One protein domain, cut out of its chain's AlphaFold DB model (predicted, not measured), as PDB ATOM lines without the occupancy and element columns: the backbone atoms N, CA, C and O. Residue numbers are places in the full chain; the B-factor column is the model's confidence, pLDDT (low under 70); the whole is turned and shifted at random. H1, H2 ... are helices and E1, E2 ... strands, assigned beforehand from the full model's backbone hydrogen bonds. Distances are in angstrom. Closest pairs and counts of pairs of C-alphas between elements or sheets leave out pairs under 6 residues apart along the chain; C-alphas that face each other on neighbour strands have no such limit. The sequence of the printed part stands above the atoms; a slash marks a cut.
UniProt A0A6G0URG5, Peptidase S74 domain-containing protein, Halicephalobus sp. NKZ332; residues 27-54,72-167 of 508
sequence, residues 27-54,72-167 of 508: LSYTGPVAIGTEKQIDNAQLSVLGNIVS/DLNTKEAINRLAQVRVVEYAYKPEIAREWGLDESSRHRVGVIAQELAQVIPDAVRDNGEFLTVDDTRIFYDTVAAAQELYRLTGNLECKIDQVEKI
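Overview. This is residues 27 to 54 and 72 to 167 of the 508 residues of the protein "Peptidase S74 domain-containing protein" of Halicephalobus sp. NKZ332 (UniProt A0A6G0URG5). One long helix, H5, runs out of an open, branching body as a straight arm, with H1 crossing it on the way and residues 153 to 167 sticking out. Near the beginning of H5 sit the small hairpin of E5 and E6 and the short helix H4; the two-strand ribbon of E3 and E4 reaches away to the short helices H2 and H3, and the parallel pair E1 and E2 lies off at the end far from the arm. The printed part has 124 residues, with five named helices and six named strands in the order E1 E2 H1 E3 H2 H3 E4 H4 E5 E6 H5; its class is mixed, helices and strands, in three sheets of two strands each. It is only just extended, close to loose, with a radius of gyration of the C-alphas of 20.9 A and spans of 72 by 36 by 29 A.

Arrangement. E1, residues 33 to 35, and E2, residues 46 to 48, are parallel neighbours at 9 degrees, with N 35 and O 47 2.8 A apart, within hydrogen-bond range. E3, residues 87 to 91, and E4, residues 108 to 112, are antiparallel at 146 degrees, with N 90 and O 109 at 2.8 A. Between them come H2, residues 94 to 99, and H3, residues 104 to 107, close but not clearly touching; their closest C-alphas, of Ala 97 and Arg 107, are 6.6 A apart. E5, residues 125 to 127, and E6, residues 132 to 134, form an antiparallel hairpin, with N 126 and O 133 at 2.8 A. H4, residues 114 to 120, comes closest to E5 at the C-alphas of Ala 118 and Val 125, 5.8 A. H1, residues 75 to 84, touches H5, residues 136 to 167, at residues 142 to 149 of H5 alone; the closest C-alphas, of Ile 79 and Ala 146, are 4.3 A apart, and the lines are only just about perpendicular, at 70.2 degrees. In H1, H2 and H5 every O i to N i+4 pair is within hydrogen-bond range; H4 has 1 of 3, beside 3 of 4 O i to N i+3 pairs, and H3 is too short for an O i to N i+4 pair.

Along the chain. E1 begins at C-alpha 33 (47.072, 54.217, 19.576) and, like E2, is 6.6 A long. H1 spans 14.6 A, E3 13.4 A, E4 12.8 A and H4 10.0 A. H5 runs 46.7 A, from C-alpha 136 (47.187, 35.641, 33.441) to C-alpha 167 (33.583, -0.249, 60.131).

Size, cuts and confidence. The C-alphas farthest apart, of Leu 27 and Ile 167, are 74.4 A apart. Residues 55 to 71 are not printed, and C-alphas 54 and 72 are 33.5 A apart across the cut. Of the links printed whole, E1 to E2 is short and the others are tight. The mean pLDDT of the printed part is 89.6, and no printed residue is under 70.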
ATOM      1  N   LEU A  27      36.870  64.277  24.061       87.38
ATOM      2  CA  LEU A  27      37.908  64.133  23.047       87.38
ATOM      3  C   LEU A  27      38.006  62.647  22.679       87.38
ATOM      4  O   LEU A  27      38.312  61.824  23.538       87.38
ATOM      5  N   SER A  28      37.704  62.297  21.429       83.81
ATOM      6  CA  SER A  28      37.686  60.915  20.942       83.81
ATOM      7  C   SER A  28      38.660  60.720  19.787       83.81
ATOM      8  O   SER A  28      38.721  61.538  18.871       83.81
ATOM      9  N   TYR A  29      39.379  59.604  19.807       86.56
ATOM     10  CA  TYR A  29      40.222  59.148  18.709       86.56
ATOM     11  C   TYR A  29      39.694  57.811  18.206       86.56
ATOM     12  O   TYR A  29      39.345  56.942  19.003       86.56
ATOM     13  N   THR A  30      39.592  57.668  16.887       80.38
ATOM     14  CA  THR A  30      39.087  56.451  16.244       80.38
ATOM     15  C   THR A  30      40.208  55.849  15.413       80.38
ATOM     16  O   THR A  30      40.441  56.221  14.270       80.38
ATOM     17  N   GLY A  31      40.957  54.951  16.040       83.94
ATOM     18  CA  GLY A  31      42.121  54.312  15.446       83.94
ATOM     19  C   GLY A  31      42.991  53.663  16.517       83.94
ATOM     20  O   GLY A  31      42.754  53.871  17.711       83.94
ATOM     21  N   PRO A  32      43.980  52.863  16.112       85.62
ATOM     22  CA  PRO A  32      44.932  52.293  17.043       85.62
ATOM     23  C   PRO A  32      45.883  53.362  17.585       85.62
ATOM     24  O   PRO A  32      46.389  54.197  16.841       85.62
ATOM     25  N   VAL A  33      46.140  53.320  18.888       87.06
ATOM     26  CA  VAL A  33      47.072  54.217  19.576       87.06
ATOM     27  C   VAL A  33      48.219  53.389  20.137       87.06
ATOM     28  O   VAL A  33      47.997  52.446  20.897       87.06
ATOM     29  N   ALA A  34      49.448  53.755  19.781       87.81
ATOM     30  CA  ALA A  34      50.662  53.182  20.342       87.81
ATOM     31  C   ALA A  34      51.380  54.234  21.202       87.81
ATOM     32  O   ALA A  34      51.620  55.354  20.756       87.81
ATOM     33  N   ILE A  35      51.688  53.892  22.452       87.44
ATOM     34  CA  ILE A  35      52.383  54.759  23.410       87.44
ATOM     35  C   ILE A  35      53.747  54.137  23.703       87.44
ATOM     36  O   ILE A  35      53.820  52.993  24.146       87.44
ATOM     37  N   GLY A  36      54.822  54.887  23.460       82.81
ATOM     38  CA  GLY A  36      56.195  54.433  23.718       82.81
ATOM     39  C   GLY A  36      56.762  53.457  22.679       82.81
ATOM     40  O   GLY A  36      57.901  53.039  22.821       82.81
ATOM     41  N   THR A  37      56.006  53.110  21.635       81.69
ATOM     42  CA  THR A  37      56.454  52.245  20.533       81.69
ATOM     43  C   THR A  37      55.870  52.718  19.204       81.69
ATOM     44  O   THR A  37      54.744  53.213  19.158       81.69
ATOM     45  N   GLU A  38      56.634  52.560  18.125       78.31
ATOM     46  CA  GLU A  38      56.179  52.812  16.749       78.31
ATOM     47  C   GLU A  38      55.441  51.602  16.156       78.31
ATOM     48  O   GLU A  38      54.697  51.732  15.186       78.31
ATOM     49  N   LYS A  39      55.627  50.412  16.743       77.75
ATOM     50  CA  LYS A  39      54.988  49.176  16.290       77.75
ATOM     51  C   LYS A  39      53.689  48.945  17.050       77.75
ATOM     52  O   LYS A  39      53.690  48.784  18.270       77.75
ATOM     53  N   GLN A  40      52.583  48.883  16.318       76.62
ATOM     54  CA  GLN A  40      51.301  48.451  16.859       76.62
ATOM     55  C   GLN A  40      51.300  46.929  17.061       76.62
ATOM     56  O   GLN A  40      51.766  46.192  16.194       76.62
ATOM     57  N   ILE A  41      50.742  46.456  18.178       77.75
ATOM     58  CA  ILE A  41      50.468  45.028  18.372       77.75
ATOM     59  C   ILE A  41      49.229  44.648  17.553       77.75
ATOM     60  O   ILE A  41      48.175  45.285  17.668       77.75
ATOM     61  N   ASP A  42      49.343  43.589  16.751       73.69
ATOM     62  CA  ASP A  42      48.247  43.086  15.926       73.69
ATOM     63  C   ASP A  42      46.999  42.791  16.775       73.69
ATOM     64  O   ASP A  42      47.054  42.157  17.833       73.69
ATOM     65  N   ASN A  43      45.843  43.258  16.298       75.00
ATOM     66  CA  ASN A  43      44.539  43.128  16.964       75.00
ATOM     67  C   ASN A  43      44.395  43.874  18.308       75.00
ATOM     68  O   ASN A  43      43.455  43.599  19.057       75.00
ATOM     69  N   ALA A  44      45.269  44.836  18.619       82.81
ATOM     70  CA  ALA A  44      45.107  45.742  19.756       82.81
ATOM     71  C   ALA A  44      44.838  47.183  19.290       82.81
ATOM     72  O   ALA A  44      45.543  47.716  18.435       82.81
ATOM     73  N   GLN A  45      43.824  47.832  19.876       85.81
ATOM     74  CA  GLN A  45      43.541  49.259  19.641       85.81
ATOM     75  C   GLN A  45      44.389  50.189  20.516       85.81
ATOM     76  O   GLN A  45      44.564  51.352  20.179       85.81
ATOM     77  N   LEU A  46      44.923  49.695  21.631       88.50
ATOM     78  CA  LEU A  46      45.827  50.436  22.502       88.50
ATOM     79  C   LEU A  46      47.034  49.549  22.797       88.50
ATOM     80  O   LEU A  46      46.882  48.484  23.393       88.50
ATOM     81  N   SER A  47      48.214  49.984  22.367       87.56
ATOM     82  CA  SER A  47      49.497  49.338  22.657       87.56
ATOM     83  C   SER A  47      50.335  50.282  23.509       87.56
ATOM     84  O   SER A  47      50.482  51.451  23.163       87.56
ATOM     85  N   VAL A  48      50.876  49.804  24.627       87.62
ATOM     86  CA  VAL A  48      51.705  50.622  25.523       87.62
ATOM     87  C   VAL A  48      52.993  49.872  25.820       87.62
ATOM     88  O   VAL A  48      52.951  48.780  26.382       87.62
ATOM     89  N   LEU A  49      54.129  50.464  25.454       85.31
ATOM     90  CA  LEU A  49      55.448  50.022  25.888       85.31
ATOM     91  C   LEU A  49      55.837  50.829  27.131       85.31
ATOM     92  O   LEU A  49      56.380  51.928  27.036       85.31
ATOM     93  N   GLY A  50      55.480  50.308  28.303       82.56
ATOM     94  CA  GLY A  50      55.735  50.952  29.588       82.56
ATOM     95  C   GLY A  50      54.647  50.664  30.620       82.56
ATOM     96  O   GLY A  50      53.760  49.837  30.412       82.56
ATOM     97  N   ASN A  51      54.717  51.364  31.751       84.69
ATOM     98  CA  ASN A  51      53.772  51.188  32.850       84.69
ATOM     99  C   ASN A  51      52.465  51.955  32.596       84.69
ATOM    100  O   ASN A  51      52.483  53.137  32.254       84.69
ATOM    101  N   ILE A  52      51.324  51.303  32.836       87.75
ATOM    102  CA  ILE A  52      50.001  51.938  32.821       87.75
ATOM    103  C   ILE A  52      49.573  52.176  34.268       87.75
ATOM    104  O   ILE A  52      49.329  51.228  35.013       87.75
ATOM    105  N   VAL A  53      49.459  53.443  34.666       88.06
ATOM    106  CA  VAL A  53      48.924  53.828  35.978       88.06
ATOM    107  C   VAL A  53      47.468  54.234  35.796       88.06
ATOM    108  O   VAL A  53      47.173  55.239  35.154       88.06
ATOM    109  N   SER A  54      46.552  53.446  36.354       87.00
ATOM    110  CA  SER A  54      45.113  53.702  36.285       87.00
ATOM    111  C   SER A  54      44.522  53.715  37.686       87.00
ATOM    112  O   SER A  54      44.661  52.751  38.436       87.00
ATOM    113  N   ASP A  72      31.165  23.523  29.833       89.81
ATOM    114  CA  ASP A  72      31.855  23.357  31.109       89.81
ATOM    115  C   ASP A  72      33.300  22.895  30.881       89.81
ATOM    116  O   ASP A  72      33.582  22.046  30.031       89.81
ATOM    117  N   LEU A  73      34.230  23.451  31.659       88.06
ATOM    118  CA  LEU A  73      35.643  23.106  31.568       88.06
ATOM    119  C   LEU A  73      35.911  21.741  32.220       88.06
ATOM    120  O   LEU A  73      35.426  21.455  33.316       88.06
ATOM    121  N   ASN A  74      36.743  20.909  31.586       92.06
ATOM    122  CA  ASN A  74      37.176  19.645  32.179       92.06
ATOM    123  C   ASN A  74      38.157  19.893  33.339       92.06
ATOM    124  O   ASN A  74      39.356  20.110  33.139       92.06
ATOM    125  N   THR A  75      37.643  19.822  34.565       92.94
ATOM    126  CA  THR A  75      38.390  20.093  35.803       92.94
ATOM    127  C   THR A  75      39.564  19.128  36.025       92.94
ATOM    128  O   THR A  75      40.591  19.517  36.581       92.94
ATOM    129  N   LYS A  76      39.472  17.884  35.529       92.38
ATOM    130  CA  LYS A  76      40.537  16.868  35.641       92.38
ATOM    131  C   LYS A  76      41.739  17.161  34.752       92.38
ATOM    132  O   LYS A  76      42.873  16.865  35.113       92.38
ATOM    133  N   GLU A  77      41.502  17.711  33.571       92.81
ATOM    134  CA  GLU A  77      42.598  18.129  32.700       92.81
ATOM    135  C   GLU A  77      43.218  19.429  33.203       92.81
ATOM    136  O   GLU A  77      44.437  19.566  33.155       92.81
ATOM    137  N   ALA A  78      42.406  20.338  33.754       92.12
ATOM    138  CA  ALA A  78      42.888  21.581  34.352       92.12
ATOM    139  C   ALA A  78      43.887  21.325  35.494       92.12
ATOM    140  O   ALA A  78      44.972  21.902  35.488       92.12
ATOM    141  N   ILE A  79      43.585  20.405  36.423       93.44
ATOM    142  CA  ILE A  79      44.528  20.045  37.497       93.44
ATOM    143  C   ILE A  79      45.816  19.404  36.956       93.44
ATOM    144  O   ILE A  79      46.899  19.716  37.447       93.44
ATOM    145  N   ASN A  80      45.728  18.564  35.918       93.81
ATOM    146  CA  ASN A  80      46.903  17.937  35.304       93.81
ATOM    147  C   ASN A  80      47.803  18.963  34.606       93.81
ATOM    148  O   ASN A  80      49.019  18.904  34.762       93.81
ATOM    149  N   ARG A  81      47.210  19.910  33.867       93.44
ATOM    150  CA  ARG A  81      47.946  21.022  33.254       93.44
ATOM    151  C   ARG A  81      48.607  21.875  34.329       93.44
ATOM    152  O   ARG A  81      49.806  22.103  34.269       93.44
ATOM    153  N   LEU A  82      47.864  22.276  35.361       92.75
ATOM    154  CA  LEU A  82      48.401  23.128  36.422       92.75
ATOM    155  C   LEU A  82      49.547  22.463  37.196       92.75
ATOM    156  O   LEU A  82      50.514  23.134  37.535       92.75
ATOM    157  N   ALA A  83      49.483  21.148  37.417       92.94
ATOM    158  CA  ALA A  83      50.565  20.395  38.052       92.94
ATOM    159  C   ALA A  83      51.878  20.406  37.242       92.94
ATOM    160  O   ALA A  83      52.946  20.186  37.809       92.94
ATOM    161  N   GLN A  84      51.806  20.647  35.929       94.00
ATOM    162  CA  GLN A  84      52.963  20.762  35.038       94.00
ATOM    163  C   GLN A  84      53.467  22.205  34.896       94.00
ATOM    164  O   GLN A  84      54.567  22.417  34.385       94.00
ATOM    165  N   VAL A  85      52.692  23.203  35.338       94.25
ATOM    166  CA  VAL A  85      53.103  24.609  35.289       94.25
ATOM    167  C   VAL A  85      54.166  24.867  36.352       94.25
ATOM    168  O   VAL A  85      53.955  24.651  37.545       94.25
ATOM    169  N   ARG A  86      55.318  25.379  35.918       94.69
ATOM    170  CA  ARG A  86      56.426  25.746  36.797       94.69
ATOM    171  C   ARG A  86      56.359  27.230  37.149       94.69
ATOM    172  O   ARG A  86      56.509  28.084  36.279       94.69
ATOM    173  N   VAL A  87      56.174  27.524  38.433       94.88
ATOM    174  CA  VAL A  87      56.278  28.888  38.970       94.88
ATOM    175  C   VAL A  87      57.734  29.157  39.333       94.88
ATOM    176  O   VAL A  87      58.368  28.349  40.011       94.88
ATOM    177  N   VAL A  88      58.274  30.274  38.852       96.38
ATOM    178  CA  VAL A  88      59.678  30.649  39.019       96.38
ATOM    179  C   VAL A  88      59.808  32.072  39.533       96.38
ATOM    180  O   VAL A  88      59.004  32.944  39.207       96.38
ATOM    181  N   GLU A  89      60.862  32.312  40.299       96.75
ATOM    182  CA  GLU A  89      61.355  33.653  40.578       96.75
ATOM    183  C   GLU A  89      62.398  34.023  39.519       96.75
ATOM    184  O   GLU A  89      63.272  33.219  39.181       96.75
ATOM    185  N   TYR A  90      62.285  35.220  38.955       94.75
ATOM    186  CA  TYR A  90      63.184  35.710  37.924       94.75
ATOM    187  C   TYR A  90      63.473  37.196  38.106       94.75
ATOM    188  O   TYR A  90      62.696  37.946  38.696       94.75
ATOM    189  N   ALA A  91      64.599  37.630  37.549       95.38
ATOM    190  CA  ALA A  91      64.955  39.033  37.448       95.38
ATOM    191  C   ALA A  91      65.064  39.426  35.976       95.38
ATOM    192  O   ALA A  91      65.697  38.717  35.186       95.38
ATOM    193  N   TYR A  92      64.485  40.567  35.598       93.62
ATOM    194  CA  TYR A  92      64.702  41.109  34.258       93.62
ATOM    195  C   TYR A  92      66.187  41.427  34.036       93.62
ATOM    196  O   TYR A  92      66.912  41.832  34.952       93.62
ATOM    197  N   LYS A  93      66.657  41.247  32.800       94.88
ATOM    198  CA  LYS A  93      68.012  41.649  32.412       94.88
ATOM    199  C   LYS A  93      68.183  43.163  32.612       94.88
ATOM    200  O   LYS A  93      67.237  43.902  32.331       94.88
ATOM    201  N   PRO A  94      69.345  43.639  33.088       92.94
ATOM    202  CA  PRO A  94      69.526  45.050  33.430       92.94
ATOM    203  C   PRO A  94      69.394  45.977  32.211       92.94
ATOM    204  O   PRO A  94      68.985  47.126  32.350       92.94
ATOM    205  N   GLU A  95      69.688  45.482  31.007       92.25
ATOM    206  CA  GLU A  95      69.517  46.226  29.758       92.25
ATOM    207  C   GLU A  95      68.036  46.519  29.485       92.25
ATOM    208  O   GLU A  95      67.685  47.665  29.219       92.25
ATOM    209  N   ILE A  96      67.183  45.503  29.647       88.81
ATOM    210  CA  ILE A  96      65.730  45.580  29.446       88.81
ATOM    211  C   ILE A  96      65.062  46.379  30.569       88.81
ATOM    212  O   ILE A  96      64.187  47.203  30.323       88.81
ATOM    213  N   ALA A  97      65.507  46.186  31.814       88.31
ATOM    214  CA  ALA A  97      64.986  46.927  32.959       88.31
ATOM    215  C   ALA A  97      65.184  48.443  32.797       88.31
ATOM    216  O   ALA A  97      64.277  49.216  33.093       88.31
ATOM    217  N   ARG A  98      66.339  48.868  32.268       87.44
ATOM    218  CA  ARG A  98      66.628  50.281  31.987       87.44
ATOM    219  C   ARG A  98      65.784  50.839  30.842       87.44
ATOM    220  O   ARG A  98      65.381  51.995  30.914       87.44
ATOM    221  N   GLU A  99      65.527  50.044  29.808       84.62
ATOM    222  CA  GLU A  99      64.667  50.438  28.686       84.62
ATOM    223  C   GLU A  99      63.209  50.626  29.124       84.62
ATOM    224  O   GLU A  99      62.567  51.600  28.745       84.62
ATOM    225  N   TRP A 100      62.705  49.742  29.985       84.69
ATOM    226  CA  TRP A 100      61.320  49.780  30.463       84.69
ATOM    227  C   TRP A 100      61.111  50.643  31.716       84.69
ATOM    228  O   TRP A 100      59.989  50.736  32.215       84.69
ATOM    229  N   GLY A 101      62.170  51.276  32.233       83.69
ATOM    230  CA  GLY A 101      62.101  52.130  33.421       83.69
ATOM    231  C   GLY A 101      61.717  51.370  34.695       83.69
ATOM    232  O   GLY A 101      60.916  51.863  35.487       83.69
ATOM    233  N   LEU A 102      62.237  50.152  34.872       85.69
ATOM    234  CA  LEU A 102      61.997  49.323  36.052       85.69
ATOM    235  C   LEU A 102      63.038  49.597  37.145       85.69
ATOM    236  O   LEU A 102      64.241  49.477  36.909       85.69
ATOM    237  N   ASP A 103      62.563  49.877  38.361       87.31
ATOM    238  CA  ASP A 103      63.397  49.962  39.565       87.31
ATOM    239  C   ASP A 103      63.915  48.576  39.998       87.31
ATOM    240  O   ASP A 103      63.306  47.547  39.696       87.31
ATOM    241  N   GLU A 104      65.006  48.525  40.774       87.12
ATOM    242  CA  GLU A 104      65.654  47.263  41.195       87.12
ATOM    243  C   GLU A 104      64.722  46.340  42.012       87.12
ATOM    244  O   GLU A 104      64.818  45.113  41.925       87.12
ATOM    245  N   SER A 105      63.763  46.911  42.750       84.56
ATOM    246  CA  SER A 105      62.708  46.160  43.447       84.56
ATOM    247  C   SER A 105      61.676  45.563  42.485       84.56
ATOM    248  O   SER A 105      61.230  44.439  42.674       84.56
ATOM    249  N   SER A 106      61.330  46.289  41.420       84.75
ATOM    250  CA  SER A 106      60.364  45.864  40.396       84.75
ATOM    251  C   SER A 106      60.967  44.925  39.353       84.75
ATOM    252  O   SER A 106      60.235  44.350  38.537       84.75
ATOM    253  N   ARG A 107      62.294  44.791  39.363       90.50
ATOM    254  CA  ARG A 107      63.080  43.922  38.492       90.50
ATOM    255  C   ARG A 107      62.954  42.448  38.868       90.50
ATOM    256  O   ARG A 107      62.945  41.619  37.960       90.50
ATOM    257  N   HIS A 108      62.863  42.143  40.163       93.06
ATOM    258  CA  HIS A 108      62.689  40.792  40.698       93.06
ATOM    259  C   HIS A 108      61.196  40.481  40.818       93.06
ATOM    260  O   HIS A 108      60.454  41.230  41.452       93.06
ATOM    261  N   ARG A 109      60.733  39.410  40.170       92.19
ATOM    262  CA  ARG A 109      59.319  39.021  40.148       92.19
ATOM    263  C   ARG A 109      59.159  37.511  40.186       92.19
ATOM    264  O   ARG A 109      60.019  36.761  39.734       92.19
ATOM    265  N   VAL A 110      58.005  37.080  40.678       94.31
ATOM    266  CA  VAL A 110      57.555  35.691  40.593       94.31
ATOM    267  C   VAL A 110      56.558  35.577  39.448       94.31
ATOM    268  O   VAL A 110      55.692  36.436  39.282       94.31
ATOM    269  N   GLY A 111      56.676  34.528  38.643       94.62
ATOM    270  CA  GLY A 111      55.754  34.281  37.545       94.62
ATOM    271  C   GLY A 111      56.047  32.982  36.812       94.62
ATOM    272  O   GLY A 111      56.565  32.026  37.385       94.62
ATOM    273  N   VAL A 112      55.685  32.952  35.533       95.12
ATOM    274  CA  VAL A 112      55.803  31.782  34.657       95.12
ATOM    275  C   VAL A 112      56.605  32.130  33.408       95.12
ATOM    276  O   VAL A 112      56.646  33.284  32.982       95.12
ATOM    277  N   ILE A 113      57.235  31.123  32.802       96.00
ATOM    278  CA  ILE A 113      57.971  31.277  31.543       96.00
ATOM    279  C   ILE A 113      57.040  30.950  30.375       96.00
ATOM    280  O   ILE A 113      56.535  29.831  30.277       96.00
ATOM    281  N   ALA A 114      56.839  31.904  29.465       95.56
ATOM    282  CA  ALA A 114      55.881  31.780  28.362       95.56
ATOM    283  C   ALA A 114      56.154  30.565  27.451       95.56
ATOM    284  O   ALA A 114      55.224  29.882  27.039       95.56
ATOM    285  N   GLN A 115      57.421  30.239  27.178       95.75
ATOM    286  CA  GLN A 115      57.813  29.102  26.329       95.75
ATOM    287  C   GLN A 115      57.505  27.739  26.968       95.75
ATOM    288  O   GLN A 115      57.228  26.769  26.262       95.75
ATOM    289  N   GLU A 116      57.581  27.654  28.296       95.38
ATOM    290  CA  GLU A 116      57.217  26.448  29.048       95.38
ATOM    291  C   GLU A 116      55.697  26.345  29.144       95.38
ATOM    292  O   GLU A 116      55.119  25.293  28.876       95.38
ATOM    293  N   LEU A 117      55.040  27.468  29.443       95.06
ATOM    294  CA  LEU A 117      53.590  27.536  29.530       95.06
ATOM    295  C   LEU A 117      52.923  27.178  28.199       95.06
ATOM    296  O   LEU A 117      51.933  26.459  28.213       95.06
ATOM    297  N   ALA A 118      53.485  27.587  27.060       95.44
ATOM    298  CA  ALA A 118      52.946  27.270  25.738       95.44
ATOM    299  C   ALA A 118      52.856  25.756  25.459       95.44
ATOM    300  O   ALA A 118      51.998  25.324  24.693       95.44
ATOM    301  N   GLN A 119      53.710  24.941  26.089       94.88
ATOM    302  CA  GLN A 119      53.677  23.479  25.944       94.88
ATOM    303  C   GLN A 119      52.533  22.839  26.742       94.88
ATOM    304  O   GLN A 119      52.092  21.742  26.408       94.88
ATOM    305  N   VAL A 120      52.058  23.516  27.791       93.62
ATOM    306  CA  VAL A 120      51.054  23.001  28.732       93.62
ATOM    307  C   VAL A 120      49.679  23.633  28.483       93.62
ATOM    308  O   VAL A 120      48.673  22.931  28.409       93.62
ATOM    309  N   ILE A 121      49.631  24.960  28.348       93.88
ATOM    310  CA  ILE A 121      48.435  25.777  28.119       93.88
ATOM    311  C   ILE A 121      48.727  26.753  26.960       93.88
ATOM    312  O   ILE A 121      49.027  27.925  27.202       93.88
ATOM    313  N   PRO A 122      48.646  26.301  25.694       93.69
ATOM    314  CA  PRO A 122      48.973  27.138  24.538       93.69
ATOM    315  C   PRO A 122      48.065  28.371  24.421       93.69
ATOM    316  O   PRO A 122      48.549  29.452  24.107       93.69
ATOM    317  N   ASP A 123      46.779  28.244  24.767       91.81
ATOM    318  CA  ASP A 123      45.796  29.341  24.712       91.81
ATOM    319  C   ASP A 123      46.147  30.531  25.623       91.81
ATOM    320  O   ASP A 123      45.633  31.632  25.430       91.81
ATOM    321  N   ALA A 124      46.970  30.309  26.654       94.06
ATOM    322  CA  ALA A 124      47.365  31.344  27.604       94.06
ATOM    323  C   ALA A 124      48.555  32.179  27.113       94.06
ATOM    324  O   ALA A 124      48.931  33.137  27.784       94.06
ATOM    325  N   VAL A 125      49.172  31.827  25.981       94.56
ATOM    326  CA  VAL A 125      50.361  32.508  25.461       94.56
ATOM    327  C   VAL A 125      50.040  33.157  24.123       94.56
ATOM    328  O   VAL A 125      49.490  32.532  23.221       94.56
ATOM    329  N   ARG A 126      50.403  34.431  23.989       90.62
ATOM    330  CA  ARG A 126      50.207  35.222  22.775       90.62
ATOM    331  C   ARG A 126      51.543  35.719  22.254       90.62
ATOM    332  O   ARG A 126      52.363  36.218  23.021       90.62
ATOM    333  N   ASP A 127      51.738  35.601  20.949       89.56
ATOM    334  CA  ASP A 127      52.903  36.158  20.272       89.56
ATOM    335  C   ASP A 127      52.594  37.579  19.794       89.56
ATOM    336  O   ASP A 127      51.656  37.791  19.025       89.56
ATOM    337  N   ASN A 128      53.374  38.546  20.279       80.56
ATOM    338  CA  ASN A 128      53.250  39.952  19.902       80.56
ATOM    339  C   ASN A 128      54.295  40.353  18.840       80.56
ATOM    340  O   ASN A 128      54.513  41.541  18.613       80.56
ATOM    341  N   GLY A 129      54.985  39.382  18.231       78.38
ATOM    342  CA  GLY A 129      55.990  39.569  17.181       78.38
ATOM    343  C   GLY A 129      57.404  39.845  17.698       78.38
ATOM    344  O   GLY A 129      58.378  39.520  17.022       78.38
ATOM    345  N   GLU A 130      57.536  40.413  18.899       80.25
ATOM    346  CA  GLU A 130      58.832  40.675  19.544       80.25
ATOM    347  C   GLU A 130      59.069  39.787  20.772       80.25
ATOM    348  O   GLU A 130      60.150  39.223  20.946       80.25
ATOM    349  N   PHE A 131      58.037  39.609  21.598       88.44
ATOM    350  CA  PHE A 131      58.069  38.761  22.784       88.44
ATOM    351  C   PHE A 131      56.782  37.944  22.902       88.44
ATOM    352  O   PHE A 131      55.700  38.389  22.508       88.44
ATOM    353  N   LEU A 132      56.900  36.770  23.524       93.12
ATOM    354  CA  LEU A 132      55.744  36.002  23.975       93.12
ATOM    355  C   LEU A 132      55.191  36.628  25.254       93.12
ATOM    356  O   LEU A 132      55.926  36.854  26.217       93.12
ATOM    357  N   THR A 133      53.888  36.872  25.266       91.12
ATOM    358  CA  THR A 133      53.154  37.412  26.410       91.12
ATOM    359  C   THR A 133      52.185  36.387  26.966       91.12
ATOM    360  O   THR A 133      51.761  35.466  26.267       91.12
ATOM    361  N   VAL A 134      51.866  36.527  28.248       93.69
ATOM    362  CA  VAL A 134      51.022  35.589  28.987       93.69
ATOM    363  C   VAL A 134      49.705  36.270  29.351       93.69
ATOM    364  O   VAL A 134      49.696  37.405  29.822       93.69
ATOM    365  N   ASP A 135      48.592  35.575  29.122       91.75
ATOM    366  CA  ASP A 135      47.276  35.945  29.633       91.75
ATOM    367  C   ASP A 135      47.047  35.297  31.003       91.75
ATOM    368  O   ASP A 135      46.587  34.156  31.128       91.75
ATOM    369  N   ASP A 136      47.336  36.068  32.049       90.62
ATOM    370  CA  ASP A 136      47.187  35.641  33.441       90.62
ATOM    371  C   ASP A 136      45.744  35.236  33.785       90.62
ATOM    372  O   ASP A 136      45.518  34.399  34.664       90.62
ATOM    373  N   THR A 137      44.743  35.783  33.080       91.69
ATOM    374  CA  THR A 137      43.337  35.461  33.356       91.69
ATOM    375  C   THR A 137      43.004  34.019  32.995       91.69
ATOM    376  O   THR A 137      42.232  33.372  33.706       91.69
ATOM    377  N   ARG A 138      43.628  33.470  31.946       91.38
ATOM    378  CA  ARG A 138      43.428  32.070  31.568       91.38
ATOM    379  C   ARG A 138      44.019  31.124  32.609       91.38
ATOM    380  O   ARG A 138      43.356  30.160  32.986       91.38
ATOM    381  N   ILE A 139      45.221  31.419  33.106       92.75
ATOM    382  CA  ILE A 139      45.863  30.629  34.167       92.75
ATOM    383  C   ILE A 139      44.988  30.643  35.421       92.75
ATOM    384  O   ILE A 139      44.730  29.593  36.002       92.75
ATOM    385  N   PHE A 140      44.475  31.816  35.799       93.50
ATOM    386  CA  PHE A 140      43.596  31.970  36.955       93.50
ATOM    387  C   PHE A 140      42.337  31.091  36.872       93.50
ATOM    388  O   PHE A 140      41.965  30.448  37.848       93.50
ATOM    389  N   TYR A 141      41.674  31.003  35.718       92.81
ATOM    390  CA  TYR A 141      40.499  30.131  35.606       92.81
ATOM    391  C   TYR A 141      40.852  28.636  35.623       92.81
ATOM    392  O   TYR A 141      40.085  27.846  36.180       92.81
ATOM    393  N   ASP A 142      42.020  28.244  35.109       92.75
ATOM    394  CA  ASP A 142      42.524  26.874  35.260       92.75
ATOM    395  C   ASP A 142      42.843  26.557  36.739       92.75
ATOM    396  O   ASP A 142      42.558  25.444  37.190       92.75
ATOM    397  N   THR A 143      43.336  27.522  37.534       93.94
ATOM    398  CA  THR A 143      43.537  27.322  38.985       93.94
ATOM    399  C   THR A 143      42.226  27.170  39.744       93.94
ATOM    400  O   THR A 143      42.123  26.291  40.601       93.94
ATOM    401  N   VAL A 144      41.194  27.942  39.392       95.44
ATOM    402  CA  VAL A 144      39.847  27.789  39.965       95.44
ATOM    403  C   VAL A 144      39.276  26.406  39.645       95.44
ATOM    404  O   VAL A 144      38.769  25.728  40.541       95.44
ATOM    405  N   ALA A 145      39.392  25.948  38.398       94.44
ATOM    406  CA  ALA A 145      38.914  24.627  37.994       94.44
ATOM    407  C   ALA A 145      39.685  23.486  38.683       94.44
ATOM    408  O   ALA A 145      39.083  22.501  39.117       94.44
ATOM    409  N   ALA A 146      41.003  23.629  38.843       95.31
ATOM    410  CA  ALA A 146      41.821  22.676  39.588       95.31
ATOM    411  C   ALA A 146      41.435  22.632  41.076       95.31
ATOM    412  O   ALA A 146      41.303  21.549  41.647       95.31
ATOM    413  N   ALA A 147      41.187  23.789  41.699       94.81
ATOM    414  CA  ALA A 147      40.741  23.876  43.089       94.81
ATOM    415  C   ALA A 147      39.372  23.206  43.301       94.81
ATOM    416  O   ALA A 147      39.179  22.490  44.287       94.81
ATOM    417  N   GLN A 148      38.439  23.371  42.358       93.81
ATOM    418  CA  GLN A 148      37.152  22.668  42.379       93.81
ATOM    419  C   GLN A 148      37.326  21.145  42.314       93.81
ATOM    420  O   GLN A 148      36.666  20.417  43.061       93.81
ATOM    421  N   GLU A 149      38.233  20.647  41.470       93.50
ATOM    422  CA  GLU A 149      38.518  19.209  41.396       93.50
ATOM    423  C   GLU A 149      39.161  18.682  42.680       93.50
ATOM    424  O   GLU A 149      38.765  17.627  43.175       93.50
ATOM    425  N   LEU A 150      40.109  19.427  43.253       92.50
ATOM    426  CA  LEU A 150      40.719  19.091  44.537       92.50
ATOM    427  C   LEU A 150      39.661  18.985  45.636       92.50
ATOM    428  O   LEU A 150      39.633  17.990  46.356       92.50
ATOM    429  N   TYR A 151      38.738  19.945  45.717       93.00
ATOM    430  CA  TYR A 151      37.631  19.895  46.672       93.00
ATOM    431  C   TYR A 151      36.748  18.652  46.462       93.00
ATOM    432  O   TYR A 151      36.421  17.942  47.418       93.00
ATOM    433  N   ARG A 152      36.428  18.319  45.204       91.31
ATOM    434  CA  ARG A 152      35.659  17.116  44.843       91.31
ATOM    435  C   ARG A 152      36.365  15.820  45.266       91.31
ATOM    436  O   ARG A 152      35.707  14.877  45.712       91.31
ATOM    437  N   LEU A 153      37.688  15.748  45.111       91.62
ATOM    438  CA  LEU A 153      38.496  14.589  45.504       91.62
ATOM    439  C   LEU A 153      38.620  14.467  47.025       91.62
ATOM    440  O   LEU A 153      38.458  13.364  47.555       91.62
ATOM    441  N   THR A 154      38.827  15.582  47.724       90.75
ATOM    442  CA  THR A 154      38.876  15.631  49.190       90.75
ATOM    443  C   THR A 154      37.558  15.166  49.801       90.75
ATOM    444  O   THR A 154      37.572  14.292  50.665       90.75
ATOM    445  N   GLY A 155      36.411  15.615  49.277       88.44
ATOM    446  CA  GLY A 155      35.103  15.144  49.749       88.44
ATOM    447  C   GLY A 155      34.867  13.639  49.527       88.44
ATOM    448  O   GLY A 155      34.235  12.969  50.343       88.44
ATOM    449  N   ASN A 156      35.414  13.055  48.452       90.62
ATOM    450  CA  ASN A 156      35.348  11.601  48.240       90.62
ATOM    451  C   ASN A 156      36.174  10.836  49.288       90.62
ATOM    452  O   ASN A 156      35.732   9.806  49.798       90.62
ATOM    453  N   LEU A 157      37.366  11.344  49.613       90.62
ATOM    454  CA  LEU A 157      38.238  10.761  50.631       90.62
ATOM    455  C   LEU A 157      37.612  10.858  52.025       90.62
ATOM    456  O   LEU A 157      37.616   9.861  52.740       90.62
ATOM    457  N   GLU A 158      37.001  11.989  52.368       86.75
ATOM    458  CA  GLU A 158      36.279  12.180  53.632       86.75
ATOM    459  C   GLU A 158      35.137  11.165  53.789       86.75
ATOM    460  O   GLU A 158      35.062  10.455  54.790       86.75
ATOM    461  N   CYS A 159      34.334  10.951  52.739       83.50
ATOM    462  CA  CYS A 159      33.287   9.924  52.757       83.50
ATOM    463  C   CYS A 159      33.845   8.500  52.957       83.50
ATOM    464  O   CYS A 159      33.230   7.661  53.622       83.50
ATOM    465  N   LYS A 160      35.021   8.198  52.394       90.00
ATOM    466  CA  LYS A 160      35.691   6.907  52.615       90.00
ATOM    467  C   LYS A 160      36.232   6.784  54.037       90.00
ATOM    468  O   LYS A 160      36.129   5.700  54.610       90.00
ATOM    469  N   ILE A 161      36.767   7.862  54.605       89.56
ATOM    470  CA  ILE A 161      37.224   7.905  55.999       89.56
ATOM    471  C   ILE A 161      36.039   7.619  56.931       89.56
ATOM    472  O   ILE A 161      36.123   6.685  57.726       89.56
ATOM    473  N   ASP A 162      34.887   8.262  56.725       88.12
ATOM    474  CA  ASP A 162      33.652   7.985  57.473       88.12
ATOM    475  C   ASP A 162      33.219   6.512  57.404       88.12
ATOM    476  O   ASP A 162      32.725   5.929  58.376       88.12
ATOM    477  N   GLN A 163      33.350   5.884  56.231       85.75
ATOM    478  CA  GLN A 163      33.029   4.465  56.065       85.75
ATOM    479  C   GLN A 163      34.002   3.575  56.842       85.75
ATOM    480  O   GLN A 163      33.566   2.630  57.508       85.75
ATOM    481  N   VAL A 164      35.300   3.883  56.794       89.19
ATOM    482  CA  VAL A 164      36.336   3.162  57.543       89.19
ATOM    483  C   VAL A 164      36.127   3.318  59.049       89.19
ATOM    484  O   VAL A 164      36.180   2.321  59.772       89.19
ATOM    485  N   GLU A 165      35.790   4.513  59.528       89.50
ATOM    486  CA  GLU A 165      35.468   4.764  60.935       89.50
ATOM    487  C   GLU A 165      34.209   4.017  61.391       89.50
ATOM    488  O   GLU A 165      34.182   3.404  62.460       89.50
ATOM    489  N   LYS A 166      33.166   3.963  60.556       90.81
ATOM    490  CA  LYS A 166      31.962   3.168  60.854       90.81
ATOM    491  C   LYS A 166      32.273   1.674  60.948       90.81
ATOM    492  O   LYS A 166      31.694   0.982  61.790       90.81
ATOM    493  N   ILE A 167      33.163   1.158  60.100       88.06
ATOM    494  CA  ILE A 167      33.583  -0.249  60.131       88.06
ATOM    495  C   ILE A 167      34.442  -0.524  61.369       88.06
ATOM    496  O   ILE A 167      34.180  -1.498  62.080       88.06
TER     497      ILE A 167